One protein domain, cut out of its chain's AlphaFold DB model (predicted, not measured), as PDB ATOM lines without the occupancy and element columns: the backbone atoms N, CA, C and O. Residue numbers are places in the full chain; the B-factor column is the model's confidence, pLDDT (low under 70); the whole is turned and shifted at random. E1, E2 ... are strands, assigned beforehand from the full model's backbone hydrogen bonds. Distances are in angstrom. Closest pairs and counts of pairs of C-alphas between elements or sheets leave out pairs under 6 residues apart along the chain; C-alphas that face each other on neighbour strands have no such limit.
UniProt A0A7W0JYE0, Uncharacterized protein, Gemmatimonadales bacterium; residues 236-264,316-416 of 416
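AT A GLANCE: This is residues 236 to 264 and 316 to 416 of the 416 residues of an uncharacterized protein of Gemmatimonadales bacterium (UniProt A0A7W0JYE0). Two strongly twisted sheets are partly face to face as a sandwich, and the long hairpin of E4 and E5 in the larger sheet makes the longest axis. The short strand E3 lies at one edge of the model, near E1, and a long stretch without a named element joins E1 to E2. The printed part has 130 residues, with no named helix and ten strands, E1 to E10 along the chain; the class is all strand. The larger sheet is antiparallel, in the order E2, E4, E5, E10, E7; the smaller is mixed, in the order E1, E6, E9, E8. The whole is compact, with a radius of gyration of the C-alphas of 15.9 A, and a rod in outline, spanning 58 by 28 by 23 A.

HOW THE PARTS SIT: In the larger sheet, E4, residues 324 to 340, and E5, residues 343 to 358, form a hairpin, with N 336 and O 347 within hydrogen-bond range at 2.8 A. E10, residues 403 to 415, is antiparallel to E5, with N 354 and O 407 at 2.8 A. The edge strands are E7, residues 375 to 381, beside E10, with N 379 and O 410 at 2.8 A, and E2, residues 258 to 260, beside E4, with N 258 and O 328 at 2.8 A. In the smaller sheet, E6, residues 364 to 371, is antiparallel to E9, residues 392 to 399, with N 366 and O 397 at 2.9 A. E8, residues 385 to 387, forms a hairpin with E9, with N 394 and O 386 at 2.8 A. E1, residues 236 to 242, is parallel to E6, with N 241 and O 367 at 2.9 A. The parts of the sheets that face each other are 8.7 A centre to centre, their strands at 13 degrees. The closest C-alphas of E9 and E10, those of Val 399 and Ala 405, are 5.3 A apart. E3, residues 316 to 320, pairs with no named strand; residues 263 to 264 pair antiparallel with residues 239 to 240 of E1 and 319 to 320 of E3.

IN THESE COORDINATES: E5 is 47.1 A long, E4 45.9 A and E10 38.8 A; E6 is 22.1 A, E9 21.7 A, E1 18.7 A and E7 18.1 A. E1 begins at C-alpha 236, (-56.332, 25.962, -47.609). E4 ends at C-alpha 340, (-10.652, 43.528, -48.608), and E10 at C-alpha 415, (-21.816, 40.738, -52.697).

THE WHOLE: The two C-alphas farthest apart, those of Arg 341 and Asp 361, are 58.5 A apart. Residues 265 to 315 are not printed; C-alphas 264 and 316 are 8.6 A apart across this cut. The link from E1 to E2, 15 residues, is long. The mean pLDDT of the printed part is 94.7, and no printed residue is under 70.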
ATOM      1  N   GLU A 236     -56.716  24.654 -48.131       95.06
ATOM      2  CA  GLU A 236     -56.332  25.962 -47.609       95.06
ATOM      3  C   GLU A 236     -56.163  26.945 -48.765       95.06
ATOM      4  O   GLU A 236     -55.532  26.629 -49.771       95.06
ATOM      5  N   LYS A 237     -56.737  28.145 -48.636       94.19
ATOM      6  CA  LYS A 237     -56.522  29.247 -49.582       94.19
ATOM      7  C   LYS A 237     -55.409  30.145 -49.053       94.19
ATOM      8  O   LYS A 237     -55.485  30.607 -47.917       94.19
ATOM      9  N   HIS A 238     -54.422  30.436 -49.890       95.00
ATOM     10  CA  HIS A 238     -53.291  31.295 -49.560       95.00
ATOM     11  C   HIS A 238     -53.199  32.461 -50.541       95.00
ATOM     12  O   HIS A 238     -53.390  32.279 -51.746       95.00
ATOM     13  N   TYR A 239     -52.857  33.633 -50.010       97.19
ATOM     14  CA  TYR A 239     -52.493  34.807 -50.793       97.19
ATOM     15  C   TYR A 239     -51.005  35.070 -50.628       97.19
ATOM     16  O   TYR A 239     -50.521  35.107 -49.495       97.19
ATOM     17  N   VAL A 240     -50.293  35.246 -51.735       96.50
ATOM     18  CA  VAL A 240     -48.840  35.425 -51.730       96.50
ATOM     19  C   VAL A 240     -48.470  36.667 -52.523       96.50
ATOM     20  O   VAL A 240     -48.993  36.897 -53.606       96.50
ATOM     21  N   VAL A 241     -47.565  37.468 -51.973       96.81
ATOM     22  CA  VAL A 241     -46.923  38.577 -52.679       96.81
ATOM     23  C   VAL A 241     -45.433  38.301 -52.692       96.81
ATOM     24  O   VAL A 241     -44.800  38.263 -51.636       96.81
ATOM     25  N   HIS A 242     -44.875  38.102 -53.882       94.94
ATOM     26  CA  HIS A 242     -43.446  37.855 -54.041       94.94
ATOM     27  C   HIS A 242     -42.640  39.147 -53.968       94.94
ATOM     28  O   HIS A 242     -43.087  40.226 -54.366       94.94
ATOM     29  N   GLY A 243     -41.429  39.026 -53.439       88.25
ATOM     30  CA  GLY A 243     -40.476  40.115 -53.362       88.25
ATOM     31  C   GLY A 243     -39.959  40.493 -54.746       88.25
ATOM     32  O   GLY A 243     -39.876  39.666 -55.645       88.25
ATOM     33  N   LEU A 244     -39.576  41.760 -54.909       88.31
ATOM     34  CA  LEU A 244     -38.956  42.267 -56.144       88.31
ATOM     35  C   LEU A 244     -37.431  42.394 -56.021       88.31
ATOM     36  O   LEU A 244     -36.769  43.023 -56.844       88.31
ATOM     37  N   VAL A 245     -36.857  41.825 -54.960       90.81
ATOM     38  CA  VAL A 245     -35.410  41.791 -54.762       90.81
ATOM     39  C   VAL A 245     -34.804  40.796 -55.758       90.81
ATOM     40  O   VAL A 245     -35.322  39.690 -55.886       90.81
ATOM     41  N   PRO A 246     -33.698  41.128 -56.455       92.88
ATOM     42  CA  PRO A 246     -33.061  40.181 -57.362       92.88
ATOM     43  C   PRO A 246     -32.681  38.884 -56.646       92.88
ATOM     44  O   PRO A 246     -32.168  38.922 -55.527       92.88
ATOM     45  N   TYR A 247     -32.850  37.742 -57.309       94.19
ATOM     46  CA  TYR A 247     -32.532  36.455 -56.691       94.19
ATOM     47  C   TYR A 247     -31.037  36.312 -56.344       94.19
ATOM     48  O   TYR A 247     -30.687  35.689 -55.348       94.19
ATOM     49  N   TRP A 248     -30.136  36.920 -57.121       92.75
ATOM     50  CA  TRP A 248     -28.686  36.896 -56.892       92.75
ATOM     51  C   TRP A 248     -28.030  38.221 -57.314       92.75
ATOM     52  O   TRP A 248     -28.615  39.002 -58.061       92.75
ATOM     53  N   GLY A 249     -26.792  38.466 -56.869       91.94
ATOM     54  CA  GLY A 249     -25.930  39.527 -57.403       91.94
ATOM     55  C   GLY A 249     -26.020  40.858 -56.657       91.94
ATOM     56  O   GLY A 249     -26.022  40.883 -55.429       91.94
ATOM     57  N   PHE A 250     -26.057  41.975 -57.386       92.38
ATOM     58  CA  PHE A 250     -26.191  43.306 -56.786       92.38
ATOM     59  C   PHE A 250     -27.643  43.588 -56.359       92.38
ATOM     60  O   PHE A 250     -28.576  42.904 -56.785       92.38
ATOM     61  N   LEU A 251     -27.843  44.573 -55.481       93.75
ATOM     62  CA  LEU A 251     -29.170  45.059 -55.090       93.75
ATOM     63  C   LEU A 251     -29.388  46.460 -55.683       93.75
ATOM     64  O   LEU A 251     -28.665  47.366 -55.267       93.75
ATOM     65  N   PRO A 252     -30.321  46.673 -56.625       92.31
ATOM     66  CA  PRO A 252     -30.571  47.994 -57.201       92.31
ATOM     67  C   PRO A 252     -31.218  48.958 -56.197       92.31
ATOM     68  O   PRO A 252     -31.941  48.548 -55.283       92.31
ATOM     69  N   GLN A 253     -30.975  50.253 -56.407       92.94
ATOM     70  CA  GLN A 253     -31.783  51.316 -55.819       92.94
ATOM     71  C   GLN A 253     -33.013  51.531 -56.707       92.94
ATOM     72  O   GLN A 253     -32.866  51.834 -57.889       92.94
ATOM     73  N   GLN A 254     -34.209  51.379 -56.145       88.94
ATOM     74  CA  GLN A 254     -35.473  51.544 -56.859       88.94
ATOM     75  C   GLN A 254     -36.492  52.224 -55.946       88.94
ATOM     76  O   GLN A 254     -37.194  51.562 -55.189       88.94
ATOM     77  N   GLY A 255     -36.547  53.555 -56.008       85.25
ATOM     78  CA  GLY A 255     -37.421  54.363 -55.152       85.25
ATOM     79  C   GLY A 255     -38.881  54.431 -55.606       85.25
ATOM     80  O   GLY A 255     -39.715  54.917 -54.849       85.25
ATOM     81  N   ASP A 256     -39.190  53.957 -56.813       90.81
ATOM     82  CA  ASP A 256     -40.545  54.017 -57.354       90.81
ATOM     83  C   ASP A 256     -41.458  52.988 -56.683       90.81
ATOM     84  O   ASP A 256     -41.071  51.841 -56.428       90.81
ATOM     85  N   GLU A 257     -42.697  53.401 -56.411       93.69
ATOM     86  CA  GLU A 257     -43.735  52.486 -55.956       93.69
ATOM     87  C   GLU A 257     -44.146  51.561 -57.108       93.69
ATOM     88  O   GLU A 257     -44.434  51.999 -58.220       93.69
ATOM     89  N   THR A 258     -44.174  50.264 -56.828       93.50
ATOM     90  CA  THR A 258     -44.526  49.212 -57.781       93.50
ATOM     91  C   THR A 258     -45.689  48.403 -57.245       93.50
ATOM     92  O   THR A 258     -45.752  48.088 -56.056       93.50
ATOM     93  N   GLU A 259     -46.624  48.060 -58.121       93.69
ATOM     94  CA  GLU A 259     -47.714  47.156 -57.780       93.69
ATOM     95  C   GLU A 259     -47.264  45.714 -58.024       93.69
ATOM     96  O   GLU A 259     -46.829  45.364 -59.120       93.69
ATOM     97  N   ALA A 260     -47.331  44.895 -56.978       92.62
ATOM     98  CA  ALA A 260     -47.009  43.480 -57.035       92.62
ATOM     99  C   ALA A 260     -48.314  42.671 -57.098       92.62
ATOM    100  O   ALA A 260     -49.230  42.930 -56.307       92.62
ATOM    101  N   PRO A 261     -48.424  41.687 -58.008       94.88
ATOM    102  CA  PRO A 261     -49.605  40.843 -58.075       94.88
ATOM    103  C   PRO A 261     -49.762  40.049 -56.773       94.88
ATOM    104  O   PRO A 261     -48.808  39.455 -56.270       94.88
ATOM    105  N   VAL A 262     -50.984  40.022 -56.241       96.75
ATOM    106  CA  VAL A 262     -51.336  39.149 -55.119       96.75
ATOM    107  C   VAL A 262     -51.763  37.805 -55.697       96.75
ATOM    108  O   VAL A 262     -52.884  37.656 -56.180       96.75
ATOM    109  N   GLU A 263     -50.870  36.825 -55.681       95.88
ATOM    110  CA  GLU A 263     -51.152  35.477 -56.165       95.88
ATOM    111  C   GLU A 263     -52.123  34.747 -55.239       95.88
ATOM    112  O   GLU A 263     -52.049  34.850 -54.014       95.88
ATOM    113  N   VAL A 264     -53.016  33.962 -55.832       95.38
ATOM    114  CA  VAL A 264     -53.944  33.074 -55.137       95.38
ATOM    115  C   VAL A 264     -53.507  31.644 -55.388       95.38
ATOM    116  O   VAL A 264     -53.407  31.202 -56.532       95.38
ATOM    117  N   LEU A 316     -52.116  24.323 -55.855       95.25
ATOM    118  CA  LEU A 316     -52.701  24.781 -57.110       95.25
ATOM    119  C   LEU A 316     -52.624  26.307 -57.188       95.25
ATOM    120  O   LEU A 316     -53.350  27.000 -56.472       95.25
ATOM    121  N   ALA A 317     -51.749  26.843 -58.038       93.00
ATOM    122  CA  ALA A 317     -51.685  28.278 -58.318       93.00
ATOM    123  C   ALA A 317     -52.860  28.674 -59.224       93.00
ATOM    124  O   ALA A 317     -52.898  28.298 -60.388       93.00
ATOM    125  N   ALA A 318     -53.847  29.385 -58.681       91.31
ATOM    126  CA  ALA A 318     -55.109  29.663 -59.367       91.31
ATOM    127  C   ALA A 318     -55.106  30.974 -60.169       91.31
ATOM    128  O   ALA A 318     -55.999  31.179 -60.986       91.31
ATOM    129  N   GLY A 319     -54.129  31.854 -59.940       91.62
ATOM    130  CA  GLY A 319     -54.012  33.147 -60.617       91.62
ATOM    131  C   GLY A 319     -53.756  34.279 -59.630       91.62
ATOM    132  O   GLY A 319     -53.093  34.077 -58.614       91.62
ATOM    133  N   THR A 320     -54.290  35.466 -59.910       93.25
ATOM    134  CA  THR A 320     -54.124  36.670 -59.086       93.25
ATOM    135  C   THR A 320     -55.460  37.162 -58.534       93.25
ATOM    136  O   THR A 320     -56.512  37.016 -59.155       93.25
ATOM    137  N   ALA A 321     -55.438  37.717 -57.324       92.94
ATOM    138  CA  ALA A 321     -56.614  38.283 -56.683       92.94
ATOM    139  C   ALA A 321     -56.920  39.667 -57.265       92.94
ATOM    140  O   ALA A 321     -56.027  40.499 -57.390       92.94
ATOM    141  N   PHE A 322     -58.193  39.924 -57.568       91.38
ATOM    142  CA  PHE A 322     -58.647  41.236 -58.039       91.38
ATOM    143  C   PHE A 322     -58.855  42.228 -56.882       91.38
ATOM    144  O   PHE A 322     -58.410  43.368 -56.940       91.38
ATOM    145  N   ASP A 323     -59.496  41.778 -55.798       94.81
ATOM    146  CA  ASP A 323     -59.856  42.624 -54.647       94.81
ATOM    147  C   ASP A 323     -58.728  42.796 -53.614       94.81
ATOM    148  O   ASP A 323     -58.933  43.411 -52.562       94.81
ATOM    149  N   LEU A 324     -57.545  42.239 -53.876       96.88
ATOM    150  CA  LEU A 324     -56.354  42.436 -53.054       96.88
ATOM    151  C   LEU A 324     -55.278  43.093 -53.904       96.88
ATOM    152  O   LEU A 324     -54.853  42.527 -54.906       96.88
ATOM    153  N   THR A 325     -54.806  44.254 -53.467       97.50
ATOM    154  CA  THR A 325     -53.704  44.957 -54.127       97.50
ATOM    155  C   THR A 325     -52.535  45.093 -53.169       97.50
ATOM    156  O   THR A 325     -52.725  45.322 -51.971       97.50
ATOM    157  N   ALA A 326     -51.320  44.935 -53.685       97.75
ATOM    158  CA  ALA A 326     -50.096  45.106 -52.921       97.75
ATOM    159  C   ALA A 326     -49.194  46.110 -53.629       97.75
ATOM    160  O   ALA A 326     -48.829  45.929 -54.788       97.75
ATOM    161  N   ARG A 327     -48.823  47.174 -52.923       97.44
ATOM    162  CA  ARG A 327     -47.886  48.183 -53.412       97.44
ATOM    163  C   ARG A 327     -46.625  48.155 -52.590       97.44
ATOM    164  O   ARG A 327     -46.681  48.116 -51.364       97.44
ATOM    165  N   ARG A 328     -45.494  48.169 -53.272       96.44
ATOM    166  CA  ARG A 328     -44.168  48.073 -52.686       96.44
ATOM    167  C   ARG A 328     -43.352  49.290 -53.072       96.44
ATOM    168  O   ARG A 328     -43.272  49.634 -54.244       96.44
ATOM    169  N   VAL A 329     -42.649  49.856 -52.101       96.75
ATOM    170  CA  VAL A 329     -41.689  50.938 -52.328       96.75
ATOM    171  C   VAL A 329     -40.416  50.696 -51.518       96.75
ATOM    172  O   VAL A 329     -40.480  50.240 -50.372       96.75
ATOM    173  N   GLN A 330     -39.250  50.980 -52.107       96.75
ATOM    174  CA  GLN A 330     -37.985  51.049 -51.371       96.75
ATOM    175  C   GLN A 330     -37.871  52.445 -50.746       96.75
ATOM    176  O   GLN A 330     -37.638  53.434 -51.435       96.75
ATOM    177  N   THR A 331     -38.061  52.544 -49.434       96.94
ATOM    178  CA  THR A 331     -38.108  53.836 -48.734       96.94
ATOM    179  C   THR A 331     -36.728  54.386 -48.394       96.94
ATOM    180  O   THR A 331     -36.590  55.583 -48.158       96.94
ATOM    181  N   ALA A 332     -35.709  53.529 -48.332       96.06
ATOM    182  CA  ALA A 332     -34.326  53.942 -48.137       96.06
ATOM    183  C   ALA A 332     -33.366  52.925 -48.754       96.06
ATOM    184  O   ALA A 332     -33.650  51.726 -48.792       96.06
ATOM    185  N   TYR A 333     -32.211  53.410 -49.198       96.44
ATOM    186  CA  TYR A 333     -31.151  52.595 -49.769       96.44
ATOM    187  C   TYR A 333     -29.797  53.194 -49.406       96.44
ATOM    188  O   TYR A 333     -29.559  54.384 -49.610       96.44
ATOM    189  N   VAL A 334     -28.910  52.371 -48.857       95.75
ATOM    190  CA  VAL A 334     -27.544  52.764 -48.504       95.75
ATOM    191  C   VAL A 334     -26.595  51.678 -48.975       95.75
ATOM    192  O   VAL A 334     -26.794  50.504 -48.667       95.75
ATOM    193  N   THR A 335     -25.537  52.070 -49.678       94.69
ATOM    194  CA  THR A 335     -24.445  51.175 -50.076       94.69
ATOM    195  C   THR A 335     -23.130  51.603 -49.474       94.69
ATOM    196  O   THR A 335     -22.790  52.785 -49.475       94.69
ATOM    197  N   ARG A 336     -22.343  50.617 -49.063       93.31
ATOM    198  CA  ARG A 336     -20.967  50.774 -48.617       93.31
ATOM    199  C   ARG A 336     -20.085  49.776 -49.356       93.31
ATOM    200  O   ARG A 336     -20.433  48.603 -49.454       93.31
ATOM    201  N   ARG A 337     -18.943  50.239 -49.862       90.19
ATOM    202  CA  ARG A 337     -17.909  49.382 -50.456       90.19
ATOM    203  C   ARG A 337     -16.739  49.280 -49.491       90.19
ATOM    204  O   ARG A 337     -16.183  50.302 -49.101       90.19
ATOM    205  N   ASP A 338     -16.377  48.059 -49.133       88.88
ATOM    206  CA  ASP A 338     -15.234  47.743 -48.291       88.88
ATOM    207  C   ASP A 338     -14.146  47.089 -49.150       88.88
ATOM    208  O   ASP A 338     -14.372  46.070 -49.808       88.88
ATOM    209  N   SER A 339     -12.948  47.675 -49.141       84.94
ATOM    210  CA  SER A 339     -11.768  47.029 -49.713       84.94
ATOM    211  C   SER A 339     -11.324  45.895 -48.792       84.94
ATOM    212  O   SER A 339     -11.172  46.089 -47.585       84.94
ATOM    213  N   THR A 340     -11.123  44.704 -49.346       80.38
ATOM    214  CA  THR A 340     -10.652  43.528 -48.608       80.38
ATOM    215  C   THR A 340      -9.436  42.921 -49.305       80.38
ATOM    216  O   THR A 340      -9.184  43.185 -50.480       80.38
ATOM    217  N   ARG A 341      -8.704  42.037 -48.613       78.38
ATOM    218  CA  ARG A 341      -7.548  41.315 -49.181       78.38
ATOM    219  C   ARG A 341      -7.893  40.507 -50.445       78.38
ATOM    220  O   ARG A 341      -6.998  40.186 -51.216       78.38
ATOM    221  N   THR A 342      -9.164  40.151 -50.634       76.69
ATOM    222  CA  THR A 342      -9.651  39.260 -51.698       76.69
ATOM    223  C   THR A 342     -10.506  39.965 -52.755       76.69
ATOM    224  O   THR A 342     -10.995  39.293 -53.654       76.69
ATOM    225  N   GLY A 343     -10.701  41.288 -52.674       82.62
ATOM    226  CA  GLY A 343     -11.513  42.058 -53.629       82.62
ATOM    227  C   GLY A 343     -12.336  43.179 -52.985       82.62
ATOM    228  O   GLY A 343     -12.155  43.505 -51.808       82.62
ATOM    229  N   LEU A 344     -13.253  43.771 -53.755       86.94
ATOM    230  CA  LEU A 344     -14.191  44.792 -53.276       86.94
ATOM    231  C   LEU A 344     -15.487  44.144 -52.786       86.94
ATOM    232  O   LEU A 344     -16.290  43.681 -53.578       86.94
ATOM    233  N   ARG A 345     -15.748  44.182 -51.484       90.31
ATOM    234  CA  ARG A 345     -17.023  43.726 -50.923       90.31
ATOM    235  C   ARG A 345     -18.010  44.887 -50.904       90.31
ATOM    236  O   ARG A 345     -17.708  45.935 -50.340       90.31
ATOM    237  N   THR A 346     -19.205  44.716 -51.456       93.31
ATOM    238  CA  THR A 346     -20.282  45.709 -51.349       93.31
ATOM    239  C   THR A 346     -21.349  45.234 -50.372       93.31
ATOM    240  O   THR A 346     -21.827  44.106 -50.455       93.31
ATOM    241  N   ILE A 347     -21.725  46.108 -49.440       95.19
ATOM    242  CA  ILE A 347     -22.809  45.914 -48.480       95.19
ATOM    243  C   ILE A 347     -23.900  46.929 -48.816       95.19
ATOM    244  O   ILE A 347     -23.643  48.132 -48.788       95.19
ATOM    245  N   ALA A 348     -25.112  46.461 -49.094       96.25
ATOM    246  CA  ALA A 348     -26.285  47.315 -49.231       96.25
ATOM    247  C   ALA A 348     -27.286  47.053 -48.111       96.25
ATOM    248  O   ALA A 348     -27.535  45.904 -47.743       96.25
ATOM    249  N   THR A 349     -27.897  48.116 -47.605       97.06
ATOM    250  CA  THR A 349     -29.091  48.045 -46.765       97.06
ATOM    251  C   THR A 349     -30.231  48.763 -47.454       97.06
ATOM    252  O   THR A 349     -30.063  49.908 -47.872       97.06
ATOM    253  N   ALA A 350     -31.379  48.102 -47.550       97.00
ATOM    254  CA  ALA A 350     -32.577  48.662 -48.156       97.00
ATOM    255  C   ALA A 350     -33.769  48.498 -47.216       97.00
ATOM    256  O   ALA A 350     -33.980  47.413 -46.668       97.00
ATOM    257  N   ASP A 351     -34.527  49.575 -47.055       97.44
ATOM    258  CA  ASP A 351     -35.808  49.582 -46.360       97.44
ATOM    259  C   ASP A 351     -36.931  49.459 -47.379       97.44
ATOM    260  O   ASP A 351     -36.952  50.183 -48.374       97.44
ATOM    261  N   TYR A 352     -37.874  48.568 -47.110       97.12
ATOM    262  CA  TYR A 352     -39.067  48.384 -47.920       97.12
ATOM    263  C   TYR A 352     -40.313  48.629 -47.089       97.12
ATOM    264  O   TYR A 352     -40.368  48.298 -45.902       97.12
ATOM    265  N   ARG A 353     -41.335  49.168 -47.749       97.50
ATOM    266  CA  ARG A 353     -42.711  49.200 -47.267       97.50
ATOM    267  C   ARG A 353     -43.589  48.495 -48.286       97.50
ATOM    268  O   ARG A 353     -43.532  48.827 -49.468       97.50
ATOM    269  N   VAL A 354     -44.394  47.550 -47.815       97.81
ATOM    270  CA  VAL A 354     -45.443  46.900 -48.599       97.81
ATOM    271  C   VAL A 354     -46.788  47.248 -47.974       97.81
ATOM    272  O   VAL A 354     -47.044  46.910 -46.818       97.81
ATOM    273  N   THR A 355     -47.628  47.939 -48.734       98.19
ATOM    274  CA  THR A 355     -48.999  48.300 -48.368       98.19
ATOM    275  C   THR A 355     -49.949  47.353 -49.077       98.19
ATOM    276  O   THR A 355     -49.944  47.277 -50.303       98.19
ATOM    277  N   ILE A 356     -50.765  46.636 -48.310       98.31
ATOM    278  CA  ILE A 356     -51.727  45.667 -48.828       98.31
ATOM    279  C   ILE A 356     -53.127  46.177 -48.527       98.31
ATOM    280  O   ILE A 356     -53.467  46.404 -47.365       98.31
ATOM    281  N   ARG A 357     -53.946  46.332 -49.565       98.31
ATOM    282  CA  ARG A 357     -55.342  46.748 -49.449       98.31
ATOM    283  C   ARG A 357     -56.259  45.573 -49.748       98.31
ATOM    284  O   ARG A 357     -56.042  44.837 -50.703       98.31
ATOM    285  N   ASN A 358     -57.298  45.426 -48.935       98.00
ATOM    286  CA  ASN A 358     -58.316  44.399 -49.057       98.00
ATOM    287  C   ASN A 358     -59.681  45.039 -49.292       98.00
ATOM    288  O   ASN A 358     -60.267  45.635 -48.392       98.00
ATOM    289  N   ALA A 359     -60.190  44.894 -50.510       97.12
ATOM    290  CA  ALA A 359     -61.513  45.353 -50.891       97.12
ATOM    291  C   ALA A 359     -62.612  44.321 -50.596       97.12
ATOM    292  O   ALA A 359     -63.768  44.629 -50.840       97.12
ATOM    293  N   THR A 360     -62.311  43.139 -50.052       94.50
ATOM    294  CA  THR A 360     -63.331  42.125 -49.724       94.50
ATOM    295  C   THR A 360     -64.029  42.395 -48.384       94.50
ATOM    296  O   THR A 360     -63.528  43.139 -47.538       94.50
ATOM    297  N   ASP A 361     -65.177  41.744 -48.164       94.38
ATOM    298  CA  ASP A 361     -65.954  41.805 -46.911       94.38
ATOM    299  C   ASP A 361     -65.413  40.890 -45.796       94.38
ATOM    300  O   ASP A 361     -65.971  40.832 -44.701       94.38
ATOM    301  N   SER A 362     -64.308  40.186 -46.044       94.12
ATOM    302  CA  SER A 362     -63.672  39.286 -45.078       94.12
ATOM    303  C   SER A 362     -62.216  39.666 -44.850       94.12
ATOM    304  O   SER A 362     -61.527  40.091 -45.773       94.12
ATOM    305  N   ALA A 363     -61.716  39.493 -43.627       96.62
ATOM    306  CA  ALA A 363     -60.288  39.655 -43.374       96.62
ATOM    307  C   ALA A 363     -59.484  38.594 -44.146       96.62
ATOM    308  O   ALA A 363     -59.889  37.433 -44.213       96.62
ATOM    309  N   ALA A 364     -58.333  38.990 -44.681       96.56
ATOM    310  CA  ALA A 364     -57.425  38.114 -45.409       96.56
ATOM    311  C   ALA A 364     -56.049  38.098 -44.737       96.56
ATOM    312  O   ALA A 364     -55.631  39.064 -44.099       96.56
ATOM    313  N   THR A 365     -55.332  36.994 -44.896       97.31
ATOM    314  CA  THR A 365     -53.925  36.896 -44.518       97.31
ATOM    315  C   THR A 365     -53.105  36.724 -45.784       97.31
ATOM    316  O   THR A 365     -53.362  35.803 -46.556       97.31
ATOM    317  N   VAL A 366     -52.152  37.629 -45.994       97.81
ATOM    318  CA  VAL A 366     -51.269  37.651 -47.160       97.81
ATOM    319  C   VAL A 366     -49.845  37.385 -46.693       97.81
ATOM    320  O   VAL A 366     -49.336  38.074 -45.808       97.81
ATOM    321  N   ASP A 367     -49.216  36.369 -47.273       97.69
ATOM    322  CA  ASP A 367     -47.814  36.055 -47.042       97.69
ATOM    323  C   ASP A 367     -46.964  36.886 -48.017       97.69
ATOM    324  O   ASP A 367     -47.003  36.681 -49.229       97.69
ATOM    325  N   VAL A 368     -46.198  37.843 -47.493       97.69
ATOM    326  CA  VAL A 368     -45.196  38.592 -48.263       97.69
ATOM    327  C   VAL A 368     -43.880  37.827 -48.184       97.69
ATOM    328  O   VAL A 368     -43.387  37.569 -47.084       97.69
ATOM    329  N   LEU A 369     -43.322  37.444 -49.329       97.25
ATOM    330  CA  LEU A 369     -42.092  36.660 -49.410       97.25
ATOM    331  C   LEU A 369     -40.924  37.525 -49.875       97.25
ATOM    332  O   LEU A 369     -41.059  38.330 -50.788       97.25
ATOM    333  N   GLU A 370     -39.762  37.337 -49.263       96.00
ATOM    334  CA  GLU A 370     -38.482  37.799 -49.796       96.00
ATOM    335  C   GLU A 370     -37.634  36.602 -50.183       96.00
ATOM    336  O   GLU A 370     -37.381  35.734 -49.342       96.00
ATOM    337  N   GLU A 371     -37.191  36.581 -51.439       95.75
ATOM    338  CA  GLU A 371     -36.491  35.455 -52.045       95.75
ATOM    339  C   GLU A 371     -35.136  35.902 -52.590       95.75
ATOM    340  O   GLU A 371     -35.044  36.688 -53.534       95.75
ATOM    341  N   ARG A 372     -34.054  35.417 -51.981       94.69
ATOM    342  CA  ARG A 372     -32.699  35.777 -52.386       94.69
ATOM    343  C   ARG A 372     -31.675  34.724 -51.984       94.69
ATOM    344  O   ARG A 372     -31.683  34.215 -50.871       94.69
ATOM    345  N   ALA A 373     -30.729  34.447 -52.868       94.25
ATOM    346  CA  ALA A 373     -29.527  33.677 -52.586       94.25
ATOM    347  C   ALA A 373     -28.312  34.585 -52.300       94.25
ATOM    348  O   ALA A 373     -28.272  35.762 -52.661       94.25
ATOM    349  N   GLY A 374     -27.298  34.021 -51.642       93.00
ATOM    350  CA  GLY A 374     -26.080  34.732 -51.236       93.00
ATOM    351  C   GLY A 374     -26.120  35.195 -49.779       93.00
ATOM    352  O   GLY A 374     -26.937  34.724 -48.988       93.00
ATOM    353  N   GLU A 375     -25.217  36.102 -49.399       94.44
ATOM    354  CA  GLU A 375     -25.202  36.657 -48.042       94.44
ATOM    355  C   GLU A 375     -26.254  37.768 -47.937       94.44
ATOM    356  O   GLU A 375     -26.059  38.893 -48.402       94.44
ATOM    357  N   TRP A 376     -27.379  37.455 -47.300       95.81
ATOM    358  CA  TRP A 376     -28.411  38.427 -46.971       95.81
ATOM    359  C   TRP A 376     -29.055  38.121 -45.618       95.81
ATOM    360  O   TRP A 376     -28.962  37.008 -45.099       95.81
ATOM    361  N   THR A 377     -29.687  39.124 -45.021       96.31
ATOM    362  CA  THR A 377     -30.472  38.961 -43.795       96.31
ATOM    363  C   THR A 377     -31.539  40.041 -43.684       96.31
ATOM    364  O   THR A 377     -31.355  41.154 -44.185       96.31
ATOM    365  N   VAL A 378     -32.631  39.736 -42.987       97.06
ATOM    366  CA  VAL A 378     -33.599  40.736 -42.530       97.06
ATOM    367  C   VAL A 378     -33.080  41.326 -41.219       97.06
ATOM    368  O   VAL A 378     -32.918  40.623 -40.228       97.06
ATOM    369  N   VAL A 379     -32.771  42.622 -41.229       96.88
ATOM    370  CA  VAL A 379     -32.182  43.354 -40.096       96.88
ATOM    371  C   VAL A 379     -33.257  43.808 -39.113       96.88
ATOM    372  O   VAL A 379     -33.042  43.797 -37.905       96.88
ATOM    373  N   SER A 380     -34.411  44.227 -39.626       97.12
ATOM    374  CA  SER A 380     -35.557  44.640 -38.820       97.12
ATOM    375  C   SER A 380     -36.850  44.435 -39.596       97.12
ATOM    376  O   SER A 380     -36.854  44.431 -40.826       97.12
ATOM    377  N   SER A 381     -37.955  44.255 -38.877       97.44
ATOM    378  CA  SER A 381     -39.286  44.123 -39.460       97.44
ATOM    379  C   SER A 381     -40.356  44.557 -38.462       97.44
ATOM    380  O   SER A 381     -40.212  44.360 -37.259       97.44
ATOM    381  N   SER A 382     -41.433  45.142 -38.979       97.62
ATOM    382  CA  SER A 382     -42.651  45.498 -38.230       97.62
ATOM    383  C   SER A 382     -43.548  44.294 -37.917       97.62
ATOM    384  O   SER A 382     -44.359  44.348 -37.000       97.62
ATOM    385  N   VAL A 383     -43.386  43.199 -38.664       96.44
ATOM    386  CA  VAL A 383     -44.094  41.920 -38.496       96.44
ATOM    387  C   VAL A 383     -43.050  40.815 -38.299       96.44
ATOM    388  O   VAL A 383     -41.978  40.913 -38.904       96.44
ATOM    389  N   PRO A 384     -43.303  39.764 -37.494       96.88
ATOM    390  CA  PRO A 384     -42.355  38.663 -37.333       96.88
ATOM    391  C   PRO A 384     -41.852  38.125 -38.680       96.88
ATOM    392  O   PRO A 384     -42.643  37.754 -39.546       96.88
ATOM    393  N   ALA A 385     -40.528  38.121 -38.844       96.38
ATOM    394  CA  ALA A 385     -39.852  37.592 -40.018       96.38
ATOM    395  C   ALA A 385     -39.626  36.090 -39.820       96.38
ATOM    396  O   ALA A 385     -38.793  35.679 -39.009       96.38
ATOM    397  N   GLU A 386     -40.381  35.262 -40.532       97.25
ATOM    398  CA  GLU A 386     -40.248  33.813 -40.466       97.25
ATOM    399  C   GLU A 386     -39.243  33.343 -41.517       97.25
ATOM    400  O   GLU A 386     -39.484  33.439 -42.721       97.25
ATOM    401  N   LYS A 387     -38.104  32.812 -41.073       95.06
ATOM    402  CA  LYS A 387     -37.122  32.217 -41.978       95.06
ATOM    403  C   LYS A 387     -37.612  30.840 -42.433       95.06
ATOM    404  O   LYS A 387     -37.519  29.878 -41.677       95.06
ATOM    405  N   VAL A 388     -38.116  30.758 -43.663       96.19
ATOM    406  CA  VAL A 388     -38.632  29.515 -44.262       96.19
ATOM    407  C   VAL A 388     -37.483  28.652 -44.782       96.19
ATOM    408  O   VAL A 388     -37.491  27.434 -44.622       96.19
ATOM    409  N   SER A 389     -36.465  29.277 -45.374       96.06
ATOM    410  CA  SER A 389     -35.249  28.604 -45.838       96.06
ATOM    411  C   SER A 389     -34.041  29.545 -45.753       96.06
ATOM    412  O   SER A 389     -34.131  30.666 -45.250       96.06
ATOM    413  N   SER A 390     -32.870  29.114 -46.227       94.62
ATOM    414  CA  SER A 390     -31.717  30.014 -46.383       94.62
ATOM    415  C   SER A 390     -31.962  31.132 -47.402       94.62
ATOM    416  O   SER A 390     -31.278  32.153 -47.336       94.62
ATOM    417  N   THR A 391     -32.924  30.953 -48.310       95.56
ATOM    418  CA  THR A 391     -33.217  31.883 -49.403       95.56
ATOM    419  C   THR A 391     -34.581  32.547 -49.312       95.56
ATOM    420  O   THR A 391     -34.798  33.510 -50.033       95.56
ATOM    421  N   ILE A 392     -35.477  32.093 -48.430       97.06
ATOM    422  CA  ILE A 392     -36.848  32.605 -48.328       97.06
ATOM    423  C   ILE A 392     -37.136  33.080 -46.903       97.06
ATOM    424  O   ILE A 392     -37.007  32.316 -45.941       97.06
ATOM    425  N   THR A 393     -37.581  34.331 -46.772       97.62
ATOM    426  CA  THR A 393     -38.192  34.863 -45.544       97.62
ATOM    427  C   THR A 393     -39.640  35.248 -45.810       97.62
ATOM    428  O   THR A 393     -39.937  35.891 -46.812       97.62
ATOM    429  N   ARG A 394     -40.538  34.866 -44.903       97.94
ATOM    430  CA  ARG A 394     -41.975  35.126 -44.980       97.94
ATOM    431  C   ARG A 394     -42.411  36.124 -43.914       97.94
ATOM    432  O   ARG A 394     -42.063  35.982 -42.743       97.94
ATOM    433  N   PHE A 395     -43.246  37.078 -44.311       97.88
ATOM    434  CA  PHE A 395     -43.965  37.986 -43.421       97.88
ATOM    435  C   PHE A 395     -45.464  37.752 -43.573       97.88
ATOM    436  O   PHE A 395     -46.033  37.974 -44.641       97.88
ATOM    437  N   ARG A 396     -46.119  37.311 -42.501       97.62
ATOM    438  CA  ARG A 396     -47.558  37.046 -42.512       97.62
ATOM    439  C   ARG A 396     -48.338  38.298 -42.124       97.62
ATOM    440  O   ARG A 396     -48.379  38.662 -40.950       97.62
ATOM    441  N   VAL A 397     -48.984  38.936 -43.093       97.81
ATOM    442  CA  VAL A 397     -49.704  40.200 -42.896       97.81
ATOM    443  C   VAL A 397     -51.206  39.940 -42.853       97.81
ATOM    444  O   VAL A 397     -51.798  39.455 -43.815       97.81
ATOM    445  N   ARG A 398     -51.851  40.258 -41.726       97.56
ATOM    446  CA  ARG A 398     -53.314  40.204 -41.606       97.56
ATOM    447  C   ARG A 398     -53.908  41.542 -42.033       97.56
ATOM    448  O   ARG A 398     -53.618  42.561 -41.418       97.56
ATOM    449  N   VAL A 399     -54.773  41.513 -43.039       97.94
ATOM    450  CA  VAL A 399     -55.458  42.684 -43.588       97.94
ATOM    451  C   VAL A 399     -56.944  42.598 -43.222       97.94
ATOM    452  O   VAL A 399     -57.588  41.592 -43.545       97.94
ATOM    453  N   PRO A 400     -57.519  43.594 -42.524       97.69
ATOM    454  CA  PRO A 400     -58.943  43.589 -42.192       97.69
ATOM    455  C   PRO A 400     -59.821  43.648 -43.453       97.69
ATOM    456  O   PRO A 400     -59.356  44.008 -44.534       97.69
ATOM    457  N   ALA A 401     -61.095  43.271 -43.318       97.44
ATOM    458  CA  ALA A 401     -62.090  43.474 -44.370       97.44
ATOM    459  C   ALA A 401     -62.208  44.968 -44.705       97.44
ATOM    460  O   ALA A 401     -62.173  45.795 -43.792       97.44
ATOM    461  N   ARG A 402     -62.359  45.306 -45.992       97.12
ATOM    462  CA  ARG A 402     -62.499  46.690 -46.487       97.12
ATOM    463  C   ARG A 402     -61.433  47.664 -45.952       97.12
ATOM    464  O   ARG A 402     -61.713  48.849 -45.777       97.12
ATOM    465  N   GLY A 403     -60.220  47.184 -45.686       97.56
ATOM    466  CA  GLY A 403     -59.160  47.973 -45.060       97.56
ATOM    467  C   GLY A 403     -57.788  47.742 -45.678       97.56
ATOM    468  O   GLY A 403     -57.653  47.143 -46.743       97.56
ATOM    469  N   GLU A 404     -56.756  48.230 -44.999       97.88
ATOM    470  CA  GLU A 404     -55.365  48.086 -45.418       97.88
ATOM    471  C   GLU A 404     -54.463  47.706 -44.243       97.88
ATOM    472  O   GLU A 404     -54.801  47.925 -43.078       97.88
ATOM    473  N   ALA A 405     -53.318  47.113 -44.557       98.19
ATOM    474  CA  ALA A 405     -52.247  46.842 -43.612       98.19
ATOM    475  C   ALA A 405     -50.900  47.122 -44.275       98.19
ATOM    476  O   ALA A 405     -50.742  46.966 -45.486       98.19
ATOM    477  N   GLN A 406     -49.919  47.524 -43.473       97.56
ATOM    478  CA  GLN A 406     -48.575  47.827 -43.949       97.56
ATOM    479  C   GLN A 406     -47.557  46.955 -43.228       97.56
ATOM    480  O   GLN A 406     -47.636  46.767 -42.014       97.56
ATOM    481  N   VAL A 407     -46.577  46.459 -43.979       97.81
ATOM    482  CA  VAL A 407     -45.375  45.831 -43.433       97.81
ATOM    483  C   VAL A 407     -44.151  46.600 -43.913       97.81
ATOM    484  O   VAL A 407     -43.949  46.820 -45.105       97.81
ATOM    485  N   THR A 408     -43.331  47.035 -42.965       98.06
ATOM    486  CA  THR A 408     -42.004  47.600 -43.215       98.06
ATOM    487  C   THR A 408     -40.921  46.652 -42.736       98.06
ATOM    488  O   THR A 408     -41.039  46.109 -41.631       98.06
ATOM    489  N   TYR A 409     -39.857  46.497 -43.515       97.75
ATOM    490  CA  TYR A 409     -38.697  45.688 -43.151       97.75
ATOM    491  C   TYR A 409     -37.427  46.201 -43.826       97.75
ATOM    492  O   TYR A 409     -37.462  46.794 -44.904       97.75
ATOM    493  N   ARG A 410     -36.296  45.940 -43.172       97.81
ATOM    494  CA  ARG A 410     -34.952  46.264 -43.645       97.81
ATOM    495  C   ARG A 410     -34.221  44.990 -44.002       97.81
ATOM    496  O   ARG A 410     -34.111  44.099 -43.161       97.81
ATOM    497  N   ILE A 411     -33.630  44.937 -45.187       97.19
ATOM    498  CA  ILE A 411     -32.687  43.876 -45.546       97.19
ATOM    499  C   ILE A 411     -31.260  44.413 -45.591       97.19
ATOM    500  O   ILE A 411     -31.031  45.577 -45.916       97.19
ATOM    501  N   ARG A 412     -30.298  43.541 -45.298       96.94
ATOM    502  CA  ARG A 412     -28.871  43.732 -45.563       96.94
ATOM    503  C   ARG A 412     -28.439  42.674 -46.562       96.94
ATOM    504  O   ARG A 412     -28.684  41.496 -46.333       96.94
ATOM    505  N   VAL A 413     -27.772  43.095 -47.626       96.56
ATOM    506  CA  VAL A 413     -27.278  42.239 -48.704       96.56
ATOM    507  C   VAL A 413     -25.793  42.494 -48.898       96.56
ATOM    508  O   VAL A 413     -25.343  43.637 -48.828       96.56
ATOM    509  N   VAL A 414     -25.040  41.432 -49.159       94.56
ATOM    510  CA  VAL A 414     -23.605  41.489 -49.404       94.56
ATOM    511  C   VAL A 414     -23.253  40.739 -50.684       94.56
ATOM    512  O   VAL A 414     -23.701  39.613 -50.897       94.56
ATOM    513  N   TRP A 415     -22.417  41.358 -51.516       93.38
ATOM    514  CA  TRP A 415     -21.816  40.738 -52.697       93.38
ATOM    515  C   TRP A 415     -20.364  41.196 -52.885       93.38
ATOM    516  O   TRP A 415     -19.905  42.117 -52.204       93.38
ATOM    517  N   TRP A 416     -19.642  40.510 -53.769       87.69
ATOM    518  CA  TRP A 416     -18.219  40.707 -54.056       87.69
ATOM    519  C   TRP A 416     -17.999  41.266 -55.460       87.69
ATOM    520  O   TRP A 416     -18.926  41.116 -56.291       87.69
TER     521      TRP A 416